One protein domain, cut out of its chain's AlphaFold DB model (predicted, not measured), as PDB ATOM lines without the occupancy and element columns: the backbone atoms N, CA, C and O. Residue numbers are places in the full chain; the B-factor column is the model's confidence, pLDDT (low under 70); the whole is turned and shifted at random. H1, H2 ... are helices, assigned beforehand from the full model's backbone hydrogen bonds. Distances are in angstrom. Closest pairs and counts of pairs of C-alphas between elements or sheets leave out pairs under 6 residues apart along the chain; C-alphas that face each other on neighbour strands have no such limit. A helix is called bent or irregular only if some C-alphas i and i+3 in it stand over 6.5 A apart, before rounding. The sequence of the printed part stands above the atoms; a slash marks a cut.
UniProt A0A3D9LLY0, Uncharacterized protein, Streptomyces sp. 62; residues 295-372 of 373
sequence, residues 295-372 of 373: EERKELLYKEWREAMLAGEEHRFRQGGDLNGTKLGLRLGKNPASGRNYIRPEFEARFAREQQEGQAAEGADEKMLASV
ATOM      1  N   GLU A 295      46.221   3.230 -37.626       96.00
ATOM      2  CA  GLU A 295      46.573   1.807 -37.697       96.00
ATOM      3  C   GLU A 295      45.347   0.894 -37.566       96.00
ATOM      4  O   GLU A 295      45.206  -0.057 -38.328       96.00
ATOM      5  N   GLU A 296      44.394   1.225 -36.692       96.94
ATOM      6  CA  GLU A 296      43.153   0.452 -36.557       96.94
ATOM      7  C   GLU A 296      42.278   0.566 -37.811       96.94
ATOM      8  O   GLU A 296      41.741  -0.427 -38.301       96.94
ATOM      9  N   ARG A 297      42.193   1.766 -38.402       96.69
ATOM     10  CA  ARG A 297      41.486   1.962 -39.680       96.69
ATOM     11  C   ARG A 297      42.132   1.191 -40.821       96.69
ATOM     12  O   ARG A 297      41.432   0.652 -41.675       96.69
ATOM     13  N   LYS A 298      43.463   1.153 -40.844       96.88
ATOM     14  CA  LYS A 298      44.235   0.403 -41.831       96.88
ATOM     15  C   LYS A 298      43.986  -1.095 -41.697       96.88
ATOM     16  O   LYS A 298      43.796  -1.749 -42.716       96.88
ATOM     17  N   GLU A 299      43.898  -1.608 -40.474       97.69
ATOM     18  CA  GLU A 299      43.587  -3.013 -40.216       97.69
ATOM     19  C   GLU A 299      42.162  -3.387 -40.655       97.69
ATOM     20  O   GLU A 299      41.968  -4.404 -41.319       97.69
ATOM     21  N   LEU A 300      41.165  -2.549 -40.351       97.00
ATOM     22  CA  LEU A 300      39.784  -2.754 -40.809       97.00
ATOM     23  C   LEU A 300      39.684  -2.743 -42.339       97.00
ATOM     24  O   LEU A 300      39.038  -3.608 -42.927       97.00
ATOM     25  N   LEU A 301      40.367  -1.796 -42.986       97.19
ATOM     26  CA  LEU A 301      40.385  -1.696 -44.441       97.19
ATOM     27  C   LEU A 301      41.139  -2.866 -45.090       97.19
ATOM     28  O   LEU A 301      40.740  -3.319 -46.159       97.19
ATOM     29  N   TYR A 302      42.199  -3.376 -44.452       98.06
ATOM     30  CA  TYR A 302      42.903  -4.572 -44.912       98.06
ATOM     31  C   TYR A 302      42.013  -5.817 -44.838       98.06
ATOM     32  O   TYR A 302      42.013  -6.606 -45.778       98.06
ATOM     33  N   LYS A 303      41.212  -5.979 -43.776       97.69
ATOM     34  CA  LYS A 303      40.259  -7.098 -43.658       97.69
ATOM     35  C   LYS A 303      39.236  -7.102 -44.791       97.69
ATOM     36  O   LYS A 303      39.097  -8.115 -45.466       97.69
ATOM     37  N   GLU A 304      38.604  -5.961 -45.060       97.06
ATOM     38  CA  GLU A 304      37.659  -5.824 -46.178       97.06
ATOM     39  C   GLU A 304      38.340  -6.077 -47.533       97.06
ATOM     40  O   GLU A 304      37.799  -6.768 -48.395       97.06
ATOM     41  N   TRP A 305      39.557  -5.553 -47.713       97.81
ATOM     42  CA  TRP A 305      40.348  -5.772 -48.924       97.81
ATOM     43  C   TRP A 305      40.686  -7.254 -49.133       97.81
ATOM     44  O   TRP A 305      40.553  -7.773 -50.242       97.81
ATOM     45  N   ARG A 306      41.076  -7.952 -48.059       97.69
ATOM     46  CA  ARG A 306      41.383  -9.387 -48.047       97.69
ATOM     47  C   ARG A 306      40.149 -10.229 -48.366       97.69
ATOM     48  O   ARG A 306      40.248 -11.144 -49.177       97.69
ATOM     49  N   GLU A 307      39.010  -9.934 -47.747       96.81
ATOM     50  CA  GLU A 307      37.748 -10.639 -47.999       96.81
ATOM     51  C   GLU A 307      37.321 -10.506 -49.464       96.81
ATOM     52  O   GLU A 307      37.012 -11.509 -50.102       96.81
ATOM     53  N   ALA A 308      37.413  -9.301 -50.034       96.62
ATOM     54  CA  ALA A 308      37.120  -9.063 -51.445       96.62
ATOM     55  C   ALA A 308      38.073  -9.820 -52.391       96.62
ATOM     56  O   ALA A 308      37.642 -10.327 -53.429       96.62
ATOM     57  N   MET A 309      39.361  -9.936 -52.036       97.00
ATOM     58  CA  MET A 309      40.327 -10.733 -52.806       97.00
ATOM     59  C   MET A 309      39.999 -12.225 -52.753       97.00
ATOM     60  O   MET A 309      40.008 -12.886 -53.790       97.00
ATOM     61  N   LEU A 310      39.677 -12.753 -51.569       95.88
ATOM     62  CA  LEU A 310      39.290 -14.158 -51.395       95.88
ATOM     63  C   LEU A 310      37.962 -14.485 -52.095       95.88
ATOM     64  O   LEU A 310      37.805 -15.585 -52.616       95.88
ATOM     65  N   ALA A 311      37.037 -13.527 -52.156       95.94
ATOM     66  CA  ALA A 311      35.770 -13.650 -52.871       95.94
ATOM     67  C   ALA A 311      35.896 -13.476 -54.401       95.94
ATOM     68  O   ALA A 311      34.907 -13.635 -55.118       95.94
ATOM     69  N   GLY A 312      37.085 -13.145 -54.922       95.50
ATOM     70  CA  GLY A 312      37.296 -12.920 -56.354       95.50
ATOM     71  C   GLY A 312      36.590 -11.669 -56.892       95.50
ATOM     72  O   GLY A 312      36.257 -11.601 -58.075       95.50
ATOM     73  N   GLU A 313      36.347 -10.658 -56.050       96.19
ATOM     74  CA  GLU A 313      35.654  -9.415 -56.413       96.19
ATOM     75  C   GLU A 313      36.559  -8.453 -57.213       96.19
ATOM     76  O   GLU A 313      36.723  -7.282 -56.864       96.19
ATOM     77  N   GLU A 314      37.137  -8.913 -58.332       94.31
ATOM     78  CA  GLU A 314      38.133  -8.165 -59.123       94.31
ATOM     79  C   GLU A 314      37.702  -6.732 -59.481       94.31
ATOM     80  O   GLU A 314      38.518  -5.809 -59.554       94.31
ATOM     81  N   HIS A 315      36.402  -6.536 -59.713       94.69
ATOM     82  CA  HIS A 315      35.818  -5.253 -60.091       94.69
ATOM     83  C   HIS A 315      36.071  -4.141 -59.054       94.69
ATOM     84  O   HIS A 315      36.200  -2.979 -59.443       94.69
ATOM     85  N   ARG A 316      36.237  -4.479 -57.767       96.31
ATOM     86  CA  ARG A 316      36.513  -3.517 -56.683       96.31
ATOM     87  C   ARG A 316      37.942  -2.972 -56.704       96.31
ATOM     88  O   ARG A 316      38.190  -1.872 -56.210       96.31
ATOM     89  N   PHE A 317      38.874  -3.688 -57.334       96.69
ATOM     90  CA  PHE A 317      40.290  -3.302 -57.432       96.69
ATOM     91  C   PHE A 317      40.631  -2.559 -58.734       96.69
ATOM     92  O   PHE A 317      41.687  -1.922 -58.836       96.69
ATOM     93  N   ARG A 318      39.743  -2.622 -59.739       93.88
ATOM     94  CA  ARG A 318      39.900  -1.939 -61.034       93.88
ATOM     95  C   ARG A 318      39.745  -0.418 -60.899       93.88
ATOM     96  O   ARG A 318      39.350   0.123 -59.864       93.88
ATOM     97  N   GLN A 319      40.078   0.309 -61.967       91.31
ATOM     98  CA  GLN A 319      39.876   1.757 -62.021       91.31
ATOM     99  C   GLN A 319      38.391   2.088 -61.799       91.31
ATOM    100  O   GLN A 319      37.535   1.602 -62.527       91.31
ATOM    101  N   GLY A 320      38.099   2.900 -60.781       92.00
ATOM    102  CA  GLY A 320      36.728   3.226 -60.366       92.00
ATOM    103  C   GLY A 320      36.190   2.380 -59.207       92.00
ATOM    104  O   GLY A 320      35.285   2.844 -58.522       92.00
ATOM    105  N   GLY A 321      36.794   1.221 -58.921       95.00
ATOM    106  CA  GLY A 321      36.433   0.382 -57.776       95.00
ATOM    107  C   GLY A 321      36.752   1.033 -56.426       95.00
ATOM    108  O   GLY A 321      37.642   1.880 -56.317       95.00
ATOM    109  N   ASP A 322      36.013   0.662 -55.390       96.31
ATOM    110  CA  ASP A 322      36.079   1.236 -54.043       96.31
ATOM    111  C   ASP A 322      37.299   0.765 -53.226       96.31
ATOM    112  O   ASP A 322      37.724   1.459 -52.299       96.31
ATOM    113  N   LEU A 323      37.915  -0.352 -53.623       97.06
ATOM    114  CA  LEU A 323      39.146  -0.906 -53.048       97.06
ATOM    115  C   LEU A 323      40.382  -0.677 -53.931       97.06
ATOM    116  O   LEU A 323      41.449  -1.250 -53.699       97.06
ATOM    117  N   ASN A 324      40.284   0.187 -54.946       97.25
ATOM    118  CA  ASN A 324      41.455   0.577 -55.724       97.25
ATOM    119  C   ASN A 324      42.409   1.455 -54.891       97.25
ATOM    120  O   ASN A 324      41.993   2.158 -53.970       97.25
ATOM    121  N   GLY A 325      43.694   1.491 -55.264       96.31
ATOM    122  CA  GLY A 325      44.712   2.235 -54.508       96.31
ATOM    123  C   GLY A 325      44.349   3.702 -54.244       96.31
ATOM    124  O   GLY A 325      44.584   4.210 -53.157       96.31
ATOM    125  N   THR A 326      43.690   4.385 -55.183       96.94
ATOM    126  CA  THR A 326      43.243   5.774 -54.975       96.94
ATOM    127  C   THR A 326      42.194   5.874 -53.863       96.94
ATOM    128  O   THR A 326      42.310   6.735 -52.990       96.94
ATOM    129  N   LYS A 327      41.179   5.002 -53.882       97.31
ATOM    130  CA  LYS A 327      40.095   4.986 -52.893       97.31
ATOM    131  C   LYS A 327      40.575   4.504 -51.525       97.31
ATOM    132  O   LYS A 327      40.168   5.102 -50.535       97.31
ATOM    133  N   LEU A 328      41.515   3.557 -51.464       97.25
ATOM    134  CA  LEU A 328      42.171   3.151 -50.213       97.25
ATOM    135  C   LEU A 328      42.859   4.336 -49.520       97.25
ATOM    136  O   LEU A 328      42.675   4.553 -48.324       97.25
ATOM    137  N   GLY A 329      43.598   5.152 -50.283       96.62
ATOM    138  CA  GLY A 329      44.222   6.371 -49.760       96.62
ATOM    139  C   GLY A 329      43.200   7.336 -49.163       96.62
ATOM    140  O   GLY A 329      43.364   7.781 -48.029       96.62
ATOM    141  N   LEU A 330      42.115   7.600 -49.897       96.81
ATOM    142  CA  LEU A 330      41.047   8.498 -49.451       96.81
ATOM    143  C   LEU A 330      40.323   7.976 -48.202       96.81
ATOM    144  O   LEU A 330      40.094   8.745 -47.273       96.81
ATOM    145  N   ARG A 331      40.023   6.673 -48.150       96.19
ATOM    146  CA  ARG A 331      39.373   6.011 -47.007       96.19
ATOM    147  C   ARG A 331      40.209   6.096 -45.724       96.19
ATOM    148  O   ARG A 331      39.649   6.201 -44.640       96.19
ATOM    149  N   LEU A 332      41.538   6.150 -45.836       96.56
ATOM    150  CA  LEU A 332      42.447   6.355 -44.697       96.56
ATOM    151  C   LEU A 332      42.727   7.833 -44.366       96.56
ATOM    152  O   LEU A 332      43.575   8.121 -43.516       96.56
ATOM    153  N   GLY A 333      42.061   8.780 -45.034       95.94
ATOM    154  CA  GLY A 333      42.321  10.214 -44.872       95.94
ATOM    155  C   GLY A 333      43.691  10.645 -45.411       95.94
ATOM    156  O   GLY A 333      44.280  11.613 -44.931       95.94
ATOM    157  N   LYS A 334      44.243   9.907 -46.379       96.31
ATOM    158  CA  LYS A 334      45.502  10.209 -47.072       96.31
ATOM    159  C   LYS A 334      45.219  10.688 -48.498       96.31
ATOM    160  O   LYS A 334      44.117  10.568 -49.029       96.31
ATOM    161  N   ASN A 335      46.242  11.238 -49.152       96.81
ATOM    162  CA  ASN A 335      46.112  11.641 -50.549       96.81
ATOM    163  C   ASN A 335      45.988  10.409 -51.491       96.81
ATOM    164  O   ASN A 335      46.520   9.336 -51.183       96.81
ATOM    165  N   PRO A 336      45.339  10.552 -52.664       96.31
ATOM    166  CA  PRO A 336      45.203   9.486 -53.664       96.31
ATOM    167  C   PRO A 336      46.510   8.812 -54.096       96.31
ATOM    168  O   PRO A 336      46.534   7.614 -54.369       96.31
ATOM    169  N   ALA A 337      47.597   9.582 -54.192       94.88
ATOM    170  CA  ALA A 337      48.895   9.066 -54.616       94.88
ATOM    171  C   ALA A 337      49.486   8.106 -53.576       94.88
ATOM    172  O   ALA A 337      50.036   7.073 -53.944       94.88
ATOM    173  N   SER A 338      49.308   8.404 -52.288       96.44
ATOM    174  CA  SER A 338      49.773   7.573 -51.180       96.44
ATOM    175  C   SER A 338      49.088   6.210 -51.181       96.44
ATOM    176  O   SER A 338      49.727   5.175 -51.005       96.44
ATOM    177  N   GLY A 339      47.790   6.200 -51.484       96.94
ATOM    178  CA  GLY A 339      47.038   4.963 -51.609       96.94
ATOM    179  C   GLY A 339      47.515   4.063 -52.756       96.94
ATOM    180  O   GLY A 339      47.637   2.853 -52.580       96.94
ATOM    181  N   ARG A 340      47.852   4.649 -53.915       96.56
ATOM    182  CA  ARG A 340      48.397   3.907 -55.067       96.56
ATOM    183  C   ARG A 340      49.825   3.414 -54.848       96.56
ATOM    184  O   ARG A 340      50.128   2.298 -55.248       96.56
ATOM    185  N   ASN A 341      50.676   4.246 -54.252       94.12
ATOM    186  CA  ASN A 341      52.116   3.999 -54.201       94.12
ATOM    187  C   ASN A 341      52.563   3.241 -52.944       94.12
ATOM    188  O   ASN A 341      53.621   2.626 -52.981       94.12
ATOM    189  N   TYR A 342      51.798   3.294 -51.847       96.44
ATOM    190  CA  TYR A 342      52.208   2.701 -50.566       96.44
ATOM    191  C   TYR A 342      51.165   1.731 -50.010       96.44
ATOM    192  O   TYR A 342      51.481   0.569 -49.791       96.44
ATOM    193  N   ILE A 343      49.915   2.173 -49.835       97.38
ATOM    194  CA  ILE A 343      48.900   1.374 -49.119       97.38
ATOM    195  C   ILE A 343      48.525   0.111 -49.902       97.38
ATOM    196  O   ILE A 343      48.489  -0.975 -49.333       97.38
ATOM    197  N   ARG A 344      48.260   0.236 -51.209       97.19
ATOM    198  CA  ARG A 344      47.902  -0.919 -52.039       97.19
ATOM    199  C   ARG A 344      49.038  -1.957 -52.123       97.19
ATOM    200  O   ARG A 344      48.755  -3.110 -51.811       97.19
ATOM    201  N   PRO A 345      50.288  -1.590 -52.478       97.81
ATOM    202  CA  PRO A 345      51.399  -2.544 -52.468       97.81
ATOM    203  C   PRO A 345      51.616  -3.209 -51.106       97.81
ATOM    204  O   PRO A 345      51.930  -4.392 -51.041       97.81
ATOM    205  N   GLU A 346      51.415  -2.474 -50.010       97.88
ATOM    206  CA  GLU A 346      51.525  -3.027 -48.660       97.88
ATOM    207  C   GLU A 346      50.452  -4.089 -48.373       97.88
ATOM    208  O   GLU A 346      50.765  -5.145 -47.823       97.88
ATOM    209  N   PHE A 347      49.202  -3.841 -48.774       98.19
ATOM    210  CA  PHE A 347      48.106  -4.805 -48.624       98.19
ATOM    211  C   PHE A 347      48.343  -6.055 -49.478       98.19
ATOM    212  O   PHE A 347      48.215  -7.170 -48.977       98.19
ATOM    213  N   GLU A 348      48.762  -5.877 -50.733       97.62
ATOM    214  CA  GLU A 348      49.101  -6.981 -51.638       97.62
ATOM    215  C   GLU A 348      50.257  -7.831 -51.079       97.62
ATOM    216  O   GLU A 348      50.164  -9.058 -51.046       97.62
ATOM    217  N   ALA A 349      51.314  -7.195 -50.562       96.94
ATOM    218  CA  ALA A 349      52.457  -7.886 -49.965       96.94
ATOM    219  C   ALA A 349      52.091  -8.643 -48.678       96.94
ATOM    220  O   ALA A 349      52.594  -9.745 -48.445       96.94
ATOM    221  N   ARG A 350      51.219  -8.073 -47.838       98.12
ATOM    222  CA  ARG A 350      50.725  -8.746 -46.630       98.12
ATOM    223  C   ARG A 350      49.863  -9.957 -46.981       98.12
ATOM    224  O   ARG A 350      50.093 -11.030 -46.434       98.12
ATOM    225  N   PHE A 351      48.950  -9.815 -47.939       97.69
ATOM    226  CA  PHE A 351      48.095 -10.913 -48.387       97.69
ATOM    227  C   PHE A 351      48.896 -12.057 -49.013       97.69
ATOM    228  O   PHE A 351      48.644 -13.222 -48.714       97.69
ATOM    229  N   ALA A 352      49.909 -11.742 -49.825       96.38
ATOM    230  CA  ALA A 352      50.805 -12.748 -50.390       96.38
ATOM    231  C   ALA A 352      51.555 -13.538 -49.303       96.38
ATOM    232  O   ALA A 352      51.717 -14.750 -49.426       96.38
ATOM    233  N   ARG A 353      51.973 -12.871 -48.220       97.06
ATOM    234  CA  ARG A 353      52.621 -13.520 -47.072       97.06
ATOM    235  C   ARG A 353      51.662 -14.441 -46.321       97.06
ATOM    236  O   ARG A 353      52.021 -15.581 -46.055       97.06
ATOM    237  N   GLU A 354      50.437 -13.985 -46.057       96.31
ATOM    238  CA  GLU A 354      49.398 -14.796 -45.402       96.31
ATOM    239  C   GLU A 354      49.045 -16.052 -46.225       96.31
ATOM    240  O   GLU A 354      48.833 -17.120 -45.657       96.31
ATOM    241  N   GLN A 355      49.040 -15.961 -47.562       95.69
ATOM    242  CA  GLN A 355      48.844 -17.117 -48.450       95.69
ATOM    243  C   GLN A 355      50.004 -18.122 -48.379       95.69
ATOM    244  O   GLN A 355      49.772 -19.328 -48.322       95.69
ATOM    245  N   GLN A 356      51.251 -17.642 -48.351       93.44
ATOM    246  CA  GLN A 356      52.432 -18.505 -48.215       93.44
ATOM    247  C   GLN A 356      52.477 -19.203 -46.850       93.44
ATOM    248  O   GLN A 356      52.783 -20.392 -46.779       93.44
ATOM    249  N   GLU A 357      52.147 -18.484 -45.776       94.00
ATOM    250  CA  GLU A 357      52.075 -19.038 -44.419       94.00
ATOM    251  C   GLU A 357      50.952 -20.079 -44.292       94.00
ATOM    252  O   GLU A 357      51.169 -21.136 -43.700       94.00
ATOM    253  N   GLY A 358      49.787 -19.836 -44.907       90.44
ATOM    254  CA  GLY A 358      48.681 -20.798 -44.950       90.44
ATOM    255  C   GLY A 358      49.047 -22.101 -45.667       90.44
ATOM    256  O   GLY A 358      48.824 -23.181 -45.126       90.44
ATOM    257  N   GLN A 359      49.689 -22.009 -46.837       88.12
ATOM    258  CA  GLN A 359      50.150 -23.185 -47.591       88.12
ATOM    259  C   GLN A 359      51.249 -23.964 -46.854       88.12
ATOM    260  O   GLN A 359      51.293 -25.193 -46.909       88.12
ATOM    261  N   ALA A 360      52.143 -23.259 -46.152       87.25
ATOM    262  CA  ALA A 360      53.190 -23.891 -45.358       87.25
ATOM    263  C   ALA A 360      52.625 -24.649 -44.145       87.25
ATOM    264  O   ALA A 360      53.139 -25.718 -43.814       87.25
ATOM    265  N   ALA A 361      51.579 -24.118 -43.502       85.56
ATOM    266  CA  ALA A 361      50.907 -24.771 -42.381       85.56
ATOM    267  C   ALA A 361      50.152 -26.035 -42.825       85.56
ATOM    268  O   ALA A 361      50.338 -27.096 -42.232       85.56
ATOM    269  N   GLU A 362      49.385 -25.957 -43.916       82.88
ATOM    270  CA  GLU A 362      48.621 -27.097 -44.443       82.88
ATOM    271  C   GLU A 362      49.544 -28.256 -44.872       82.88
ATOM    272  O   GLU A 362      49.308 -29.416 -44.535       82.88
ATOM    273  N   GLY A 363      50.680 -27.940 -45.509       78.75
ATOM    274  CA  GLY A 363      51.684 -28.944 -45.878       78.75
ATOM    275  C   GLY A 363      52.475 -29.533 -44.698       78.75
ATOM    276  O   GLY A 363      53.098 -30.590 -44.849       78.75
ATOM    277  N   ALA A 364      52.495 -28.875 -43.534       79.94
ATOM    278  CA  ALA A 364      53.132 -29.403 -42.327       79.94
ATOM    279  C   ALA A 364      52.239 -30.437 -41.625       79.94
ATOM    280  O   ALA A 364      52.737 -31.491 -41.222       79.94
ATOM    281  N   ASP A 365      50.931 -30.177 -41.558       80.69
ATOM    282  CA  ASP A 365      49.953 -31.095 -40.967       80.69
ATOM    283  C   ASP A 365      49.834 -32.397 -41.778       80.69
ATOM    284  O   ASP A 365      49.824 -33.490 -41.207       80.69
ATOM    285  N   GLU A 366      49.854 -32.310 -43.113       82.75
ATOM    286  CA  GLU A 366      49.813 -33.489 -43.989       82.75
ATOM    287  C   GLU A 366      51.055 -34.385 -43.813       82.75
ATOM    288  O   GLU A 366      50.946 -35.610 -43.722       82.75
ATOM    289  N   LYS A 367      52.248 -33.788 -43.669       79.50
ATOM    290  CA  LYS A 367      53.485 -34.537 -43.382       79.50
ATOM    291  C   LYS A 367      53.488 -35.166 -41.995       79.50
ATOM    292  O   LYS A 367      54.048 -36.250 -41.831       79.50
ATOM    293  N   MET A 368      52.888 -34.507 -41.005       82.94
ATOM    294  CA  MET A 368      52.796 -35.054 -39.653       82.94
ATOM    295  C   MET A 368      51.870 -36.276 -39.635       82.94
ATOM    296  O   MET A 368      52.254 -37.316 -39.100       82.94
ATOM    297  N   LEU A 369      50.714 -36.197 -40.305       81.62
ATOM    298  CA  LEU A 369      49.779 -37.318 -40.460       81.62
ATOM    299  C   LEU A 369      50.385 -38.488 -41.251       81.62
ATOM    300  O   LEU A 369      50.214 -39.638 -40.853       81.62
ATOM    301  N   ALA A 370      51.153 -38.214 -42.311       81.38
ATOM    302  CA  ALA A 370      51.826 -39.247 -43.101       81.38
ATOM    303  C   ALA A 370      52.968 -39.965 -42.355       81.38
ATOM    304  O   ALA A 370      53.370 -41.047 -42.765       81.38
ATOM    305  N   SER A 371      53.503 -39.382 -41.277       80.00
ATOM    306  CA  SER A 371      54.597 -39.978 -40.492       80.00
ATOM    307  C   SER A 371      54.140 -40.933 -39.380       80.00
ATOM    308  O   SER A 371      54.978 -41.574 -38.746       80.00
ATOM    309  N   VAL A 372      52.827 -41.008 -39.117       82.38
ATOM    310  CA  VAL A 372      52.228 -41.807 -38.027       82.38
ATOM    311  C   VAL A 372      51.561 -43.102 -38.535       82.38
ATOM    312  O   VAL A 372      51.182 -43.944 -37.721       82.38
TER     313      VAL A 372
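What this domain is: This is residues 295 to 372 of the 373 residues of an uncharacterized protein of Streptomyces sp. 62 (UniProt A0A3D9LLY0). A compact head with a long helical arm: H1, H2, the loop of residues 311 to 324 and the first part of H3 make the head, and residues 352 to 372, of which 352 to 370 belong to H3, stick out from it. In the head, H2 packs across the beginning of H3, and H1 crosses H3 farther along. The printed part has 78 residues with three named helices, in the order H1, H2, H3, and no named strand; the class is all helix. The whole is loose, with a radius of gyration of the C-alphas of 15.9 A, and spans 55 by 25 by 18 A, the arm making the length.

Where its parts are: H1, residues 295 to 310, begins at C-alpha 295 (46.573, 1.807, -37.697) and is 22.3 A long from first to last C-alpha. H2, residues 325 to 331, is 10.0 A long. H3, residues 336 to 370, is 50.3 A long, from C-alpha 336 (45.203, 9.486, -53.664) to C-alpha 370 (51.826, -39.247, -43.101). H3 is irregular, but only just: C-alphas 341 and 344 are 6.8 A apart. It has a kink of 30 degrees near residue 343.

How they stand to each other: H1 and H3 only just touch, with 3 pairs of C-alphas within 8 A, through residues 302 to 306 of H1 and 347 to 351 of H3. Their closest C-alphas, of Tyr 302 and Phe 347, are 6.4 A apart; the helices run the same way at a steep tilt of 63 degrees. H1 and H2 are close but not clearly touching, the closest C-alphas being those of Leu 301 and Leu 328, 7.7 A apart. H2 touches H3 at residues 336 to 344 alone of H3, about perpendicular at 78 degrees; the closest C-alphas are those of Gly 329 and Gly 339, 3.7 A apart. In H1 and H2 every O i to N i+4 pair is within hydrogen-bond range; in H3, 27 of 31 are.

The domain as a whole: The two C-alphas farthest apart, of Asn 335 and Val 372, are 55.2 A apart. Without the residues that stand free, the body spans 27 by 24 by 17 A. The link from H1 to H2 is long, with 14 residues, and the one from H2 to H3 is tight, with 4. The printed part has no cut. Its mean pLDDT is 93.8, and no printed residue is under 70.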